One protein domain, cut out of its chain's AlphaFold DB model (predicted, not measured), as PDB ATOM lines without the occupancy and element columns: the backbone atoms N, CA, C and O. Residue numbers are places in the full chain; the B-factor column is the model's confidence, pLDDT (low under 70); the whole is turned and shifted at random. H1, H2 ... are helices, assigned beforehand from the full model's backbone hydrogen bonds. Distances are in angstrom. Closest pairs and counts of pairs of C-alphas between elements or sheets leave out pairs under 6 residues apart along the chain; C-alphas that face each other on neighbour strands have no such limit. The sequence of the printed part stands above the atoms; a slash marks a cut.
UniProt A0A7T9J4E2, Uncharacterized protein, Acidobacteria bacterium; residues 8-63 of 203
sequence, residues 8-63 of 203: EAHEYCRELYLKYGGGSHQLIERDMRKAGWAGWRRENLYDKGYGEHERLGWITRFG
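This is residues 8 to 63 of the 203 residues of an uncharacterized protein of Acidobacteria bacterium (UniProt A0A7T9J4E2). Look first for H1, the longest helix, which with H2 makes a steeply tilted helical hairpin; residues 35 to 57 then run out as a long loop, residues 49 to 54 sticking out, and return to short H3 near H1. The printed part has 56 residues, with H1, H2 and H3 in chain order and no named strand; its class is all helix, with under half of the residues in named elements. It is compact, radius of gyration of the C-alphas 11.4 A, and spans 35 by 23 by 19 A.

Find C-alpha 8 at (142.550, 141.766, 73.184); from there H1, residues 8 to 19, runs 16.3 A. H2, residues 25 to 34, runs 14.1 A. H3, residues 58 to 62, ends at C-alpha 62 at (134.936, 140.927, 83.090), 5.5 A from its first C-alpha.

H1 and H2, a hairpin, touch at a steep tilt of 45 degrees, opposite ways; their closest C-alphas are Leu 16 and Ile 28, 5.8 A. H3 is close to H1 but not clearly touching, the closest C-alphas being His 10 and Trp 58, 7.3 A. H2 and H3 are apart. In H1, H2 and H3 every O i to N i+4 pair is within hydrogen-bond range.

The farthest C-alphas, Lys 34 and Gly 51, are 35.0 A apart. The H2 to H3 link is long, 23 residues. The printed part has no cut, and no printed residue is under pLDDT 70.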
ATOM      1  N   GLU A   8     143.055 140.863  74.224       90.56
ATOM      2  CA  GLU A   8     142.550 141.766  73.184       90.56
ATOM      3  C   GLU A   8     141.125 141.419  72.736       90.56
ATOM      4  O   GLU A   8     140.316 142.308  72.499       90.56
ATOM      5  N   ALA A   9     140.780 140.128  72.675       92.12
ATOM      6  CA  ALA A   9     139.451 139.700  72.260       92.12
ATOM      7  C   ALA A   9     138.366 140.109  73.264       92.12
ATOM      8  O   ALA A   9     137.266 140.478  72.853       92.12
ATOM      9  N   HIS A  10     138.641 140.024  74.572       90.94
ATOM     10  CA  HIS A  10     137.666 140.455  75.576       90.94
ATOM     11  C   HIS A  10     137.625 141.975  75.716       90.94
ATOM     12  O   HIS A  10     136.557 142.512  75.991       90.94
ATOM     13  N   GLU A  11     138.730 142.687  75.501       93.44
ATOM     14  CA  GLU A  11     138.717 144.155  75.491       93.44
ATOM     15  C   GLU A  11     137.920 144.689  74.299       93.44
ATOM     16  O   GLU A  11     136.986 145.465  74.486       93.44
ATOM     17  N   TYR A  12     138.175 144.178  73.094       95.44
ATOM     18  CA  TYR A  12     137.422 144.573  71.905       95.44
ATOM     19  C   TYR A  12     135.937 144.196  72.003       95.44
ATOM     20  O   TYR A  12     135.051 144.975  71.655       95.44
ATOM     21  N   CYS A  13     135.628 143.015  72.547       95.81
ATOM     22  CA  CYS A  13     134.241 142.641  72.806       95.81
ATOM     23  C   CYS A  13     133.577 143.567  73.836       95.81
ATOM     24  O   CYS A  13     132.384 143.844  73.700       95.81
ATOM     25  N   ARG A  14     134.323 144.059  74.836       95.69
ATOM     26  CA  ARG A  14     133.826 145.058  75.790       95.69
ATOM     27  C   ARG A  14     133.519 146.368  75.076       95.69
ATOM     28  O   ARG A  14     132.438 146.902  75.271       95.69
ATOM     29  N   GLU A  15     134.407 146.857  74.217       95.12
ATOM     30  CA  GLU A  15     134.170 148.075  73.425       95.12
ATOM     31  C   GLU A  15     132.919 147.959  72.549       95.12
ATOM     32  O   GLU A  15     132.094 148.870  72.523       95.12
ATOM     33  N   LEU A  16     132.729 146.820  71.878       94.62
ATOM     34  CA  LEU A  16     131.510 146.556  71.111       94.62
ATOM     35  C   LEU A  16     130.268 146.484  72.008       94.62
ATOM     36  O   LEU A  16     129.211 146.978  71.622       94.62
ATOM     37  N   TYR A  17     130.387 145.895  73.199       94.12
ATOM     38  CA  TYR A  17     129.307 145.860  74.183       94.12
ATOM     39  C   TYR A  17     128.906 147.273  74.621       94.12
ATOM     40  O   TYR A  17     127.718 147.579  74.640       94.12
ATOM     41  N   LEU A  18     129.872 148.157  74.887       92.19
ATOM     42  CA  LEU A  18     129.621 149.570  75.197       92.19
ATOM     43  C   LEU A  18     128.987 150.305  74.008       92.19
ATOM     44  O   LEU A  18     127.945 150.937  74.159       92.19
ATOM     45  N   LYS A  19     129.561 150.146  72.809       88.50
ATOM     46  CA  LYS A  19     129.078 150.757  71.561       88.50
ATOM     47  C   LYS A  19     127.616 150.424  71.262       88.50
ATOM     48  O   LYS A  19     126.898 151.259  70.723       88.50
ATOM     49  N   TYR A  20     127.188 149.203  71.569       87.88
ATOM     50  CA  TYR A  20     125.821 148.738  71.335       87.88
ATOM     51  C   TYR A  20     124.930 148.812  72.584       87.88
ATOM     52  O   TYR A  20     123.890 148.153  72.630       87.88
ATOM     53  N   GLY A  21     125.317 149.594  73.599       83.31
ATOM     54  CA  GLY A  21     124.490 149.852  74.782       83.31
ATOM     55  C   GLY A  21     124.198 148.605  75.622       83.31
ATOM     56  O   GLY A  21     123.125 148.483  76.200       83.31
ATOM     57  N   GLY A  22     125.104 147.627  75.623       86.94
ATOM     58  CA  GLY A  22     124.938 146.326  76.277       86.94
ATOM     59  C   GLY A  22     124.010 145.344  75.561       86.94
ATOM     60  O   GLY A  22     123.850 144.205  76.004       86.94
ATOM     61  N   GLY A  23     123.421 145.752  74.437       85.12
ATOM     62  CA  GLY A  23     122.489 144.961  73.644       85.12
ATOM     63  C   GLY A  23     123.077 144.442  72.333       85.12
ATOM     64  O   GLY A  23     124.287 144.414  72.107       85.12
ATOM     65  N   SER A  24     122.181 144.001  71.447       88.25
ATOM     66  CA  SER A  24     122.499 143.655  70.054       88.25
ATOM     67  C   SER A  24     123.666 142.677  69.892       88.25
ATOM     68  O   SER A  24     124.531 142.834  69.030       88.25
ATOM     69  N   HIS A  25     123.680 141.602  70.687       92.94
ATOM     70  CA  HIS A  25     124.795 140.639  70.726       92.94
ATOM     71  C   HIS A  25     125.044 139.915  69.396       92.94
ATOM     72  O   HIS A  25     126.131 139.393  69.165       92.94
ATOM     73  N   GLN A  26     124.065 139.917  68.490       90.81
ATOM     74  CA  GLN A  26     124.230 139.461  67.107       90.81
ATOM     75  C   GLN A  26     125.178 140.373  66.309       90.81
ATOM     76  O   GLN A  26     125.992 139.884  65.527       90.81
ATOM     77  N   LEU A  27     125.104 141.692  66.525       90.56
ATOM     78  CA  LEU A  27     126.014 142.669  65.925       90.56
ATOM     79  C   LEU A  27     127.407 142.569  66.548       90.56
ATOM     80  O   LEU A  27     128.389 142.591  65.810       90.56
ATOM     81  N   ILE A  28     127.491 142.361  67.868       93.00
ATOM     82  CA  ILE A  28     128.762 142.071  68.552       93.00
ATOM     83  C   ILE A  28     129.415 140.832  67.934       93.00
ATOM     84  O   ILE A  28     130.575 140.874  67.542       93.00
ATOM     85  N   GLU A  29     128.665 139.740  67.772       94.81
ATOM     86  CA  GLU A  29     129.161 138.509  67.152       94.81
ATOM     87  C   GLU A  29     129.648 138.730  65.718       94.81
ATOM     88  O   GLU A  29     130.724 138.257  65.347       94.81
ATOM     89  N   ARG A  30     128.883 139.476  64.916       94.62
ATOM     90  CA  ARG A  30     129.266 139.837  63.549       94.62
ATOM     91  C   ARG A  30     130.582 140.613  63.524       94.62
ATOM     92  O   ARG A  30     131.458 140.288  62.725       94.62
ATOM     93  N   ASP A  31     130.722 141.622  64.374       94.88
ATOM     94  CA  ASP A  31     131.872 142.526  64.356       94.88
ATOM     95  C   ASP A  31     133.121 141.876  64.974       94.88
ATOM     96  O   ASP A  31     134.206 141.996  64.411       94.88
ATOM     97  N   MET A  32     132.961 141.053  66.016       95.19
ATOM     98  CA  MET A  32     134.017 140.168  66.534       95.19
ATOM     99  C   MET A  32     134.581 139.255  65.440       95.19
ATOM    100  O   MET A  32     135.793 139.087  65.310       95.19
ATOM    101  N   ARG A  33     133.713 138.664  64.610       93.94
ATOM    102  CA  ARG A  33     134.164 137.805  63.506       93.94
ATOM    103  C   ARG A  33     134.885 138.586  62.417       93.94
ATOM    104  O   ARG A  33     135.888 138.093  61.906       93.94
ATOM    105  N   LYS A  34     134.405 139.788  62.084       94.12
ATOM    106  CA  LYS A  34     135.061 140.684  61.116       94.12
ATOM    107  C   LYS A  34     136.458 141.104  61.570       94.12
ATOM    108  O   LYS A  34     137.350 141.196  60.737       94.12
ATOM    109  N   ALA A  35     136.650 141.303  62.868       90.94
ATOM    110  CA  ALA A  35     137.932 141.689  63.447       90.94
ATOM    111  C   ALA A  35     138.940 140.523  63.589       90.94
ATOM    112  O   ALA A  35     140.027 140.707  64.122       90.94
ATOM    113  N   GLY A  36     138.610 139.326  63.087       92.12
ATOM    114  CA  GLY A  36     139.529 138.183  63.020       92.12
ATOM    115  C   GLY A  36     139.209 137.055  64.000       92.12
ATOM    116  O   GLY A  36     139.712 135.940  63.846       92.12
ATOM    117  N   TRP A  37     138.289 137.257  64.947       92.94
ATOM    118  CA  TRP A  37     137.840 136.204  65.863       92.94
ATOM    119  C   TRP A  37     136.697 135.380  65.256       92.94
ATOM    120  O   TRP A  37     135.616 135.257  65.830       92.94
ATOM    121  N   ALA A  38     136.934 134.762  64.092       88.44
ATOM    122  CA  ALA A  38     135.927 134.020  63.314       88.44
ATOM    123  C   ALA A  38     135.205 132.908  64.108       88.44
ATOM    124  O   ALA A  38     134.041 132.594  63.864       88.44
ATOM    125  N   GLY A  39     135.896 132.312  65.085       88.12
ATOM    126  CA  GLY A  39     135.348 131.272  65.956       88.12
ATOM    127  C   GLY A  39     134.530 131.784  67.142       88.12
ATOM    128  O   GLY A  39     133.968 130.948  67.857       88.12
ATOM    129  N   TRP A  40     134.493 133.100  67.365       93.56
ATOM    130  CA  TRP A  40     133.771 133.713  68.470       93.56
ATOM    131  C   TRP A  40     132.261 133.608  68.260       93.56
ATOM    132  O   TRP A  40     131.753 133.636  67.129       93.56
ATOM    133  N   ARG A  41     131.546 133.430  69.371       92.56
ATOM    134  CA  ARG A  41     130.091 133.345  69.398       92.56
ATOM    135  C   ARG A  41     129.537 134.052  70.626       92.56
ATOM    136  O   ARG A  41     130.183 134.062  71.676       92.56
ATOM    137  N   ARG A  42     128.316 134.572  70.500       92.81
ATOM    138  CA  ARG A  42     127.630 135.304  71.571       92.81
ATOM    139  C   ARG A  42     127.411 134.480  72.837       92.81
ATOM    140  O   ARG A  42     127.348 135.050  73.913       92.81
ATOM    141  N   GLU A  43     127.371 133.147  72.760       93.12
ATOM    142  CA  GLU A  43     127.233 132.312  73.960       93.12
ATOM    143  C   GLU A  43     128.469 132.368  74.872       93.12
ATOM    144  O   GLU A  43     128.448 131.761  75.937       93.12
ATOM    145  N   ASN A  44     129.557 133.031  74.467       91.12
ATOM    146  CA  ASN A  44     130.680 133.340  75.355       91.12
ATOM    147  C   ASN A  44     130.358 134.485  76.333       91.12
ATOM    148  O   ASN A  44     131.053 134.625  77.337       91.12
ATOM    149  N   LEU A  45     129.343 135.307  76.041       92.69
ATOM    150  CA  LEU A  45     128.947 136.435  76.886       92.69
ATOM    151  C   LEU A  45     128.268 135.987  78.181       92.69
ATOM    152  O   LEU A  45     128.458 136.634  79.204       92.69
ATOM    153  N   TYR A  46     127.524 134.883  78.133       94.31
ATOM    154  CA  TYR A  46     126.650 134.446  79.218       94.31
ATOM    155  C   TYR A  46     127.244 133.322  80.056       94.31
ATOM    156  O   TYR A  46     127.993 132.476  79.550       94.31
ATOM    157  N   ASP A  47     126.842 133.301  81.324       92.94
ATOM    158  CA  ASP A  47     127.157 132.240  82.269       92.94
ATOM    159  C   ASP A  47     126.518 130.913  81.823       92.94
ATOM    160  O   ASP A  47     125.470 130.877  81.168       92.94
ATOM    161  N   LYS A  48     127.186 129.796  82.119       89.62
ATOM    162  CA  LYS A  48     126.724 128.447  81.760       89.62
ATOM    163  C   LYS A  48     126.918 127.476  82.909       89.62
ATOM    164  O   LYS A  48     127.978 127.460  83.521       89.62
ATOM    165  N   GLY A  49     125.965 126.565  83.073       86.75
ATOM    166  CA  GLY A  49     125.993 125.570  84.145       86.75
ATOM    167  C   GLY A  49     125.413 126.118  85.448       86.75
ATOM    168  O   GLY A  49     124.960 127.255  85.494       86.75
ATOM    169  N   TYR A  50     125.403 125.280  86.483       82.88
ATOM    170  CA  TYR A  50     124.870 125.601  87.807       82.88
ATOM    171  C   TYR A  50     125.745 124.953  88.888       82.88
ATOM    172  O   TYR A  50     126.313 123.879  88.661       82.88
ATOM    173  N   GLY A  51     125.838 125.588  90.060       82.12
ATOM    174  CA  GLY A  51     126.582 125.067  91.212       82.12
ATOM    175  C   GLY A  51     128.083 124.938  90.941       82.12
ATOM    176  O   GLY A  51     128.703 125.829  90.371       82.12
ATOM    177  N   GLU A  52     128.678 123.800  91.301       78.88
ATOM    178  CA  GLU A  52     130.123 123.542  91.152       78.88
ATOM    179  C   GLU A  52     130.627 123.504  89.694       78.88
ATOM    180  O   GLU A  52     131.832 123.445  89.441       78.88
ATOM    181  N   HIS A  53     129.724 123.519  88.709       81.81
ATOM    182  CA  HIS A  53     130.060 123.517  87.280       81.81
ATOM    183  C   HIS A  53     129.717 124.828  86.572       81.81
ATOM    184  O   HIS A  53     129.719 124.880  85.337       81.81
ATOM    185  N   GLU A  54     129.434 125.882  87.335       87.69
ATOM    186  CA  GLU A  54     129.211 127.213  86.796       87.69
ATOM    187  C   GLU A  54     130.468 127.743  86.089       87.69
ATOM    188  O   GLU A  54     131.593 127.711  86.590       87.69
ATOM    189  N   ARG A  55     130.270 128.224  84.864       87.25
ATOM    190  CA  ARG A  55     131.279 128.907  84.063       87.25
ATOM    191  C   ARG A  55     130.791 130.303  83.770       87.25
ATOM    192  O   ARG A  55     129.861 130.465  82.984       87.25
ATOM    193  N   LEU A  56     131.486 131.282  84.334       90.69
ATOM    194  CA  LEU A  56     131.187 132.683  84.092       90.69
ATOM    195  C   LEU A  56     131.481 133.063  82.632       90.69
ATOM    196  O   LEU A  56     132.594 132.858  82.121       90.69
ATOM    197  N   GLY A  57     130.471 133.612  81.974       91.62
ATOM    198  CA  GLY A  57     130.549 134.300  80.702       91.62
ATOM    199  C   GLY A  57     131.241 135.646  80.841       91.62
ATOM    200  O   GLY A  57     131.576 136.106  81.930       91.62
ATOM    201  N   TRP A  58     131.522 136.275  79.708       94.06
ATOM    202  CA  TRP A  58     132.360 137.471  79.676       94.06
ATOM    203  C   TRP A  58     131.708 138.685  80.335       94.06
ATOM    204  O   TRP A  58     132.432 139.493  80.911       94.06
ATOM    205  N   ILE A  59     130.375 138.778  80.311       93.19
ATOM    206  CA  ILE A  59     129.651 139.882  80.950       93.19
ATOM    207  C   ILE A  59     129.932 139.885  82.454       93.19
ATOM    208  O   ILE A  59     130.449 140.875  82.975       93.19
ATOM    209  N   THR A  60     129.681 138.757  83.120       92.06
ATOM    210  CA  THR A  60     129.898 138.592  84.561       92.06
ATOM    211  C   THR A  60     131.387 138.581  84.898       92.06
ATOM    212  O   THR A  60     131.846 139.312  85.772       92.06
ATOM    213  N   ARG A  61     132.180 137.795  84.160       91.69
ATOM    214  CA  ARG A  61     133.606 137.583  84.444       91.69
ATOM    215  C   ARG A  61     134.453 138.849  84.329       91.69
ATOM    216  O   ARG A  61     135.402 139.000  85.094       91.69
ATOM    217  N   PHE A  62     134.164 139.708  83.354       93.06
ATOM    218  CA  PHE A  62     134.936 140.927  83.090       93.06
ATOM    219  C   PHE A  62     134.171 142.207  83.451       93.06
ATOM    220  O   PHE A  62     134.656 143.303  83.179       93.06
ATOM    221  N   GLY A  63     132.991 142.086  84.067       91.88
ATOM    222  CA  GLY A  63     132.230 143.217  84.597       91.88
ATOM    223  C   GLY A  63     131.711 144.189  83.536       91.88
ATOM    224  O   GLY A  63     131.721 145.397  83.768       91.88
TER     225      GLY A  63